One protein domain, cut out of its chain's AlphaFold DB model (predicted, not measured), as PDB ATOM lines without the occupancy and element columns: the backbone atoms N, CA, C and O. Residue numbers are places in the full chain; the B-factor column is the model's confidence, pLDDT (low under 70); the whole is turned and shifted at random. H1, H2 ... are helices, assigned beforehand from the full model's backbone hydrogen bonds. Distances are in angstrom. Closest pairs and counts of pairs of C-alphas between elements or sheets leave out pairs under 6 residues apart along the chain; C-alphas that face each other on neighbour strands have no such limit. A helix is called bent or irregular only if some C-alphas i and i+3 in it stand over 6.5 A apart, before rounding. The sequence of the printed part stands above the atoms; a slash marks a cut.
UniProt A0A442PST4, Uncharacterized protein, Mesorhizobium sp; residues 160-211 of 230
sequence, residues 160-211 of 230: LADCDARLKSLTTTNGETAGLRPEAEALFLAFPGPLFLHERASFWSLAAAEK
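AT A GLANCE: This is residues 160 to 211 of the 230 residues of an uncharacterized protein of Mesorhizobium sp (UniProt A0A442PST4). The printed part is a drawn-out, open loop of chain: H1 makes part of one long side, residues 172 to 179 stick out where the chain turns back at one end, and H2 comes back across from H1. The long link of residues 190 to 202 then runs on to the other end and folds round into H3, which heads back toward the place where H1 begins, and no helix touches another. The printed part has 52 residues with three named helices, H1, H2 and H3 in that order along the chain, and no named strand; its class is all helix, with 30 of the 52 residues in the helices. It is loose, with a radius of gyration of the C-alphas of 13.9 A, and its C-alphas span 41 by 19 by 15 A.

HOW THE PARTS SIT: H1, residues 160 to 172, and H2, residues 182 to 189, are close but not clearly touching, with 2 pairs of C-alphas within 8 A. Their closest C-alphas are those of Leu 170 and Ala 184, 7.2 A apart. H1 and H2 run opposite ways at a steep tilt of 36 degrees, only just past shallow. H3, residues 203 to 211, is apart from H1, and it is apart from H2 too. Every backbone O i to N i+4 pair is within hydrogen-bond range in H1 and H2, while in H3 3 of 5 are.

IN THESE COORDINATES: H1 is the longest helix, 13 residues from Leu 160, with its C-alpha at (5.496, -51.832, -78.028), to Thr 172, with its C-alpha at (15.580, -66.473, -72.927), and it measures 18.5 A from first to last C-alpha. H2 has 8 residues, Pro 182 to Leu 189, and measures 10.6 A. H3 has 9 residues, Phe 203 to Lys 211, and measures 13.8 A, ending with C-alpha 211 at (15.970, -49.806, -80.999). H3 is irregular: C-alphas 204 and 207 are 7.1 A apart.

THE WHOLE: The outline is a rod. The two C-alphas farthest apart are those of Glu 176 and Arg 200, 42.1 A, while the first and last printed C-alphas, of Leu 160 and Lys 211, are 11.1 A apart. The printed part has no cut. The link from H1 to H2 is short, with 9 residues, and the link from H2 to H3 is long, with 13. Residues 172 to 179, of which 172 belongs to H1, stand free. The mean pLDDT of the printed part is 81.5, and the model's confidence is low, under 70, at residues 172 to 181.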
ATOM      1  N   LEU A 160       4.022 -51.728 -78.016       96.12
ATOM      2  CA  LEU A 160       5.496 -51.832 -78.028       96.12
ATOM      3  C   LEU A 160       5.986 -52.710 -76.874       96.12
ATOM      4  O   LEU A 160       6.866 -53.550 -77.077       96.12
ATOM      5  N   ALA A 161       5.487 -52.463 -75.669       94.81
ATOM      6  CA  ALA A 161       5.874 -53.310 -74.524       94.81
ATOM      7  C   ALA A 161       5.530 -54.784 -74.777       94.81
ATOM      8  O   ALA A 161       6.304 -55.666 -74.398       94.81
ATOM      9  N   ASP A 162       4.387 -55.020 -75.336       93.19
ATOM     10  CA  ASP A 162       3.985 -56.410 -75.656       93.19
ATOM     11  C   ASP A 162       4.971 -57.046 -76.650       93.19
ATOM     12  O   ASP A 162       5.398 -58.184 -76.444       93.19
ATOM     13  N   CYS A 163       5.291 -56.293 -77.712       92.06
ATOM     14  CA  CYS A 163       6.240 -56.837 -78.704       92.06
ATOM     15  C   CYS A 163       7.598 -57.123 -78.047       92.06
ATOM     16  O   CYS A 163       8.179 -58.183 -78.283       92.06
ATOM     17  N   ASP A 164       8.083 -56.191 -77.209       91.38
ATOM     18  CA  ASP A 164       9.370 -56.400 -76.512       91.38
ATOM     19  C   ASP A 164       9.335 -57.654 -75.632       91.38
ATOM     20  O   ASP A 164      10.298 -58.424 -75.627       91.38
ATOM     21  N   ALA A 165       8.285 -57.818 -74.898       89.56
ATOM     22  CA  ALA A 165       8.183 -59.003 -74.016       89.56
ATOM     23  C   ALA A 165       8.184 -60.300 -74.836       89.56
ATOM     24  O   ALA A 165       8.814 -61.280 -74.430       89.56
ATOM     25  N   ARG A 166       7.508 -60.310 -75.944       87.44
ATOM     26  CA  ARG A 166       7.473 -61.539 -76.767       87.44
ATOM     27  C   ARG A 166       8.854 -61.821 -77.374       87.44
ATOM     28  O   ARG A 166       9.249 -62.983 -77.484       87.44
ATOM     29  N   LEU A 167       9.505 -60.713 -77.769       87.12
ATOM     30  CA  LEU A 167      10.861 -60.923 -78.320       87.12
ATOM     31  C   LEU A 167      11.801 -61.472 -77.245       87.12
ATOM     32  O   LEU A 167      12.612 -62.354 -77.535       87.12
ATOM     33  N   LYS A 168      11.729 -60.936 -76.044       86.81
ATOM     34  CA  LYS A 168      12.587 -61.422 -74.944       86.81
ATOM     35  C   LYS A 168      12.301 -62.895 -74.626       86.81
ATOM     36  O   LYS A 168      13.231 -63.647 -74.324       86.81
ATOM     37  N   SER A 169      11.023 -63.275 -74.631       83.19
ATOM     38  CA  SER A 169      10.684 -64.679 -74.324       83.19
ATOM     39  C   SER A 169      11.264 -65.627 -75.383       83.19
ATOM     40  O   SER A 169      11.553 -66.785 -75.077       83.19
ATOM     41  N   LEU A 170      11.493 -65.093 -76.573       79.44
ATOM     42  CA  LEU A 170      12.074 -65.952 -77.630       79.44
ATOM     43  C   LEU A 170      13.579 -66.127 -77.419       79.44
ATOM     44  O   LEU A 170      14.135 -67.158 -77.804       79.44
ATOM     45  N   THR A 171      14.205 -65.125 -76.799       73.44
ATOM     46  CA  THR A 171      15.679 -65.192 -76.653       73.44
ATOM     47  C   THR A 171      16.056 -65.934 -75.368       73.44
ATOM     48  O   THR A 171      17.152 -66.494 -75.285       73.44
ATOM     49  N   THR A 172      15.274 -65.874 -74.242       68.50
ATOM     50  CA  THR A 172      15.580 -66.473 -72.927       68.50
ATOM     51  C   THR A 172      15.355 -67.988 -72.976       68.50
ATOM     52  O   THR A 172      16.025 -68.730 -72.256       68.50
ATOM     53  N   THR A 173      14.634 -68.509 -73.866       59.69
ATOM     54  CA  THR A 173      14.403 -69.965 -73.969       59.69
ATOM     55  C   THR A 173      15.502 -70.601 -74.830       59.69
ATOM     56  O   THR A 173      15.608 -71.827 -74.885       59.69
ATOM     57  N   ASN A 174      16.839 -70.020 -74.747       53.53
ATOM     58  CA  ASN A 174      17.820 -70.743 -75.588       53.53
ATOM     59  C   ASN A 174      19.022 -71.167 -74.740       53.53
ATOM     60  O   ASN A 174      19.815 -70.336 -74.293       53.53
ATOM     61  N   GLY A 175      19.009 -72.391 -74.094       43.50
ATOM     62  CA  GLY A 175      19.990 -73.490 -74.292       43.50
ATOM     63  C   GLY A 175      19.568 -74.424 -75.432       43.50
ATOM     64  O   GLY A 175      18.413 -74.847 -75.515       43.50
ATOM     65  N   GLU A 176      19.741 -74.061 -76.761       46.81
ATOM     66  CA  GLU A 176      20.128 -75.029 -77.812       46.81
ATOM     67  C   GLU A 176      19.365 -74.723 -79.106       46.81
ATOM     68  O   GLU A 176      18.160 -74.461 -79.092       46.81
ATOM     69  N   THR A 177      19.860 -73.867 -79.995       48.88
ATOM     70  CA  THR A 177      19.844 -74.130 -81.453       48.88
ATOM     71  C   THR A 177      18.761 -75.149 -81.818       48.88
ATOM     72  O   THR A 177      18.932 -75.940 -82.749       48.88
ATOM     73  N   ALA A 178      17.524 -75.142 -81.232       44.62
ATOM     74  CA  ALA A 178      16.467 -76.001 -81.830       44.62
ATOM     75  C   ALA A 178      15.173 -75.190 -81.937       44.62
ATOM     76  O   ALA A 178      14.708 -74.588 -80.966       44.62
ATOM     77  N   GLY A 179      15.130 -74.135 -82.878       50.62
ATOM     78  CA  GLY A 179      13.994 -73.951 -83.814       50.62
ATOM     79  C   GLY A 179      13.296 -72.606 -83.572       50.62
ATOM     80  O   GLY A 179      12.976 -72.250 -82.435       50.62
ATOM     81  N   LEU A 180      13.898 -71.458 -83.867       56.41
ATOM     82  CA  LEU A 180      12.978 -70.295 -83.913       56.41
ATOM     83  C   LEU A 180      11.530 -70.745 -84.158       56.41
ATOM     84  O   LEU A 180      11.245 -71.507 -85.084       56.41
ATOM     85  N   ARG A 181      10.785 -70.908 -83.078       65.75
ATOM     86  CA  ARG A 181       9.373 -71.271 -82.861       65.75
ATOM     87  C   ARG A 181       8.459 -70.582 -83.886       65.75
ATOM     88  O   ARG A 181       8.762 -69.492 -84.378       65.75
ATOM     89  N   PRO A 182       7.702 -71.216 -84.917       73.44
ATOM     90  CA  PRO A 182       6.573 -70.590 -85.624       73.44
ATOM     91  C   PRO A 182       6.127 -69.286 -84.946       73.44
ATOM     92  O   PRO A 182       5.646 -68.379 -85.631       73.44
ATOM     93  N   GLU A 183       6.519 -69.136 -83.763       77.94
ATOM     94  CA  GLU A 183       6.087 -67.923 -83.033       77.94
ATOM     95  C   GLU A 183       6.917 -66.698 -83.436       77.94
ATOM     96  O   GLU A 183       6.374 -65.595 -83.525       77.94
ATOM     97  N   ALA A 184       8.296 -66.881 -83.683       82.25
ATOM     98  CA  ALA A 184       9.131 -65.749 -84.146       82.25
ATOM     99  C   ALA A 184       8.706 -65.283 -85.542       82.25
ATOM    100  O   ALA A 184       8.634 -64.076 -85.789       82.25
ATOM    101  N   GLU A 185       8.373 -66.274 -86.410       84.44
ATOM    102  CA  GLU A 185       7.890 -65.888 -87.760       84.44
ATOM    103  C   GLU A 185       6.548 -65.160 -87.677       84.44
ATOM    104  O   GLU A 185       6.344 -64.171 -88.384       84.44
ATOM    105  N   ALA A 186       5.685 -65.736 -86.871       86.25
ATOM    106  CA  ALA A 186       4.376 -65.072 -86.716       86.25
ATOM    107  C   ALA A 186       4.533 -63.634 -86.204       86.25
ATOM    108  O   ALA A 186       3.829 -62.737 -86.674       86.25
ATOM    109  N   LEU A 187       5.451 -63.472 -85.246       87.75
ATOM    110  CA  LEU A 187       5.646 -62.106 -84.717       87.75
ATOM    111  C   LEU A 187       6.200 -61.179 -85.807       87.75
ATOM    112  O   LEU A 187       5.752 -60.036 -85.924       87.75
ATOM    113  N   PHE A 188       7.178 -61.674 -86.593       89.19
ATOM    114  CA  PHE A 188       7.762 -60.836 -87.660       89.19
ATOM    115  C   PHE A 188       6.696 -60.475 -88.697       89.19
ATOM    116  O   PHE A 188       6.616 -59.317 -89.114       89.19
ATOM    117  N   LEU A 189       5.860 -61.411 -89.096       88.88
ATOM    118  CA  LEU A 189       4.849 -61.139 -90.139       88.88
ATOM    119  C   LEU A 189       3.746 -60.220 -89.614       88.88
ATOM    120  O   LEU A 189       3.163 -59.461 -90.391       88.88
ATOM    121  N   ALA A 190       3.515 -60.274 -88.269       89.62
ATOM    122  CA  ALA A 190       2.394 -59.479 -87.720       89.62
ATOM    123  C   ALA A 190       2.887 -58.087 -87.309       89.62
ATOM    124  O   ALA A 190       2.113 -57.290 -86.774       89.62
ATOM    125  N   PHE A 191       4.158 -57.745 -87.530       91.31
ATOM    126  CA  PHE A 191       4.704 -56.453 -87.090       91.31
ATOM    127  C   PHE A 191       4.009 -55.317 -87.861       91.31
ATOM    128  O   PHE A 191       4.040 -55.268 -89.092       91.31
ATOM    129  N   PRO A 192       3.399 -54.461 -87.077       91.31
ATOM    130  CA  PRO A 192       2.514 -53.429 -87.646       91.31
ATOM    131  C   PRO A 192       3.305 -52.343 -88.386       91.31
ATOM    132  O   PRO A 192       2.752 -51.685 -89.270       91.31
ATOM    133  N   GLY A 193       4.611 -52.219 -88.048       91.75
ATOM    134  CA  GLY A 193       5.436 -51.197 -88.729       91.75
ATOM    135  C   GLY A 193       6.302 -50.441 -87.708       91.75
ATOM    136  O   GLY A 193       6.281 -50.732 -86.510       91.75
ATOM    137  N   PRO A 194       6.997 -49.390 -88.288       91.81
ATOM    138  CA  PRO A 194       7.903 -48.621 -87.422       91.81
ATOM    139  C   PRO A 194       7.128 -47.748 -86.419       91.81
ATOM    140  O   PRO A 194       5.926 -47.518 -86.578       91.81
ATOM    141  N   LEU A 195       7.907 -47.367 -85.405       94.06
ATOM    142  CA  LEU A 195       7.332 -46.523 -84.333       94.06
ATOM    143  C   LEU A 195       6.846 -45.185 -84.909       94.06
ATOM    144  O   LEU A 195       7.578 -44.495 -85.624       94.06
ATOM    145  N   PHE A 196       5.452 -44.821 -84.601       91.19
ATOM    146  CA  PHE A 196       4.805 -43.543 -84.959       91.19
ATOM    147  C   PHE A 196       4.894 -43.301 -86.461       91.19
ATOM    148  O   PHE A 196       5.173 -42.183 -86.901       91.19
ATOM    149  N   LEU A 197       4.608 -44.362 -87.189       86.38
ATOM    150  CA  LEU A 197       4.651 -44.258 -88.661       86.38
ATOM    151  C   LEU A 197       3.777 -43.103 -89.163       86.38
ATOM    152  O   LEU A 197       2.667 -42.880 -88.673       86.38
ATOM    153  N   HIS A 198       4.247 -42.162 -89.983       80.00
ATOM    154  CA  HIS A 198       3.536 -41.060 -90.661       80.00
ATOM    155  C   HIS A 198       3.486 -39.819 -89.773       80.00
ATOM    156  O   HIS A 198       2.741 -38.879 -90.062       80.00
ATOM    157  N   GLU A 199       4.260 -39.923 -88.640       82.75
ATOM    158  CA  GLU A 199       4.345 -38.727 -87.772       82.75
ATOM    159  C   GLU A 199       5.772 -38.166 -87.820       82.75
ATOM    160  O   GLU A 199       6.733 -38.889 -88.088       82.75
ATOM    161  N   ARG A 200       5.789 -36.842 -87.717       78.56
ATOM    162  CA  ARG A 200       7.149 -36.255 -87.671       78.56
ATOM    163  C   ARG A 200       7.909 -36.737 -86.428       78.56
ATOM    164  O   ARG A 200       7.367 -36.776 -85.321       78.56
ATOM    165  N   ALA A 201       9.117 -37.117 -86.762       77.38
ATOM    166  CA  ALA A 201       9.930 -37.688 -85.664       77.38
ATOM    167  C   ALA A 201      10.276 -36.599 -84.634       77.38
ATOM    168  O   ALA A 201      10.609 -35.465 -84.988       77.38
ATOM    169  N   SER A 202       9.983 -37.017 -83.423       89.12
ATOM    170  CA  SER A 202      10.449 -36.148 -82.312       89.12
ATOM    171  C   SER A 202      11.782 -36.661 -81.752       89.12
ATOM    172  O   SER A 202      12.121 -37.838 -81.890       89.12
ATOM    173  N   PHE A 203      12.583 -35.768 -81.340       91.88
ATOM    174  CA  PHE A 203      13.928 -36.179 -80.893       91.88
ATOM    175  C   PHE A 203      13.840 -37.191 -79.739       91.88
ATOM    176  O   PHE A 203      14.701 -38.066 -79.622       91.88
ATOM    177  N   TRP A 204      12.808 -37.041 -78.840       93.00
ATOM    178  CA  TRP A 204      12.739 -37.962 -77.675       93.00
ATOM    179  C   TRP A 204      12.333 -39.369 -78.118       93.00
ATOM    180  O   TRP A 204      12.441 -40.316 -77.336       93.00
ATOM    181  N   SER A 205      11.891 -39.516 -79.420       94.50
ATOM    182  CA  SER A 205      11.465 -40.875 -79.829       94.50
ATOM    183  C   SER A 205      12.555 -41.567 -80.645       94.50
ATOM    184  O   SER A 205      12.433 -42.755 -80.952       94.50
ATOM    185  N   LEU A 206      13.640 -40.907 -80.918       93.06
ATOM    186  CA  LEU A 206      14.632 -41.440 -81.877       93.06
ATOM    187  C   LEU A 206      15.299 -42.698 -81.313       93.06
ATOM    188  O   LEU A 206      15.444 -43.688 -82.033       93.06
ATOM    189  N   ALA A 207      15.638 -42.587 -80.090       92.94
ATOM    190  CA  ALA A 207      16.331 -43.771 -79.528       92.94
ATOM    191  C   ALA A 207      15.409 -44.998 -79.533       92.94
ATOM    192  O   ALA A 207      15.849 -46.092 -79.897       92.94
ATOM    193  N   ALA A 208      14.195 -44.793 -79.087       93.81
ATOM    194  CA  ALA A 208      13.260 -45.943 -79.093       93.81
ATOM    195  C   ALA A 208      13.015 -46.449 -80.522       93.81
ATOM    196  O   ALA A 208      12.956 -47.661 -80.741       93.81
ATOM    197  N   ALA A 209      12.873 -45.569 -81.451       93.50
ATOM    198  CA  ALA A 209      12.636 -45.995 -82.850       93.50
ATOM    199  C   ALA A 209      13.834 -46.792 -83.376       93.50
ATOM    200  O   ALA A 209      13.648 -47.793 -84.071       93.50
ATOM    201  N   GLU A 210      15.001 -46.327 -83.040       94.06
ATOM    202  CA  GLU A 210      16.193 -47.057 -83.491       94.06
ATOM    203  C   GLU A 210      16.264 -48.464 -82.860       94.06
ATOM    204  O   GLU A 210      16.636 -49.426 -83.535       94.06
ATOM    205  N   LYS A 211      15.983 -48.474 -81.644       93.69
ATOM    206  CA  LYS A 211      15.970 -49.806 -80.999       93.69
ATOM    207  C   LYS A 211      14.979 -50.752 -81.684       93.69
ATOM    208  O   LYS A 211      15.312 -51.913 -81.928       93.69
TER     209      LYS A 211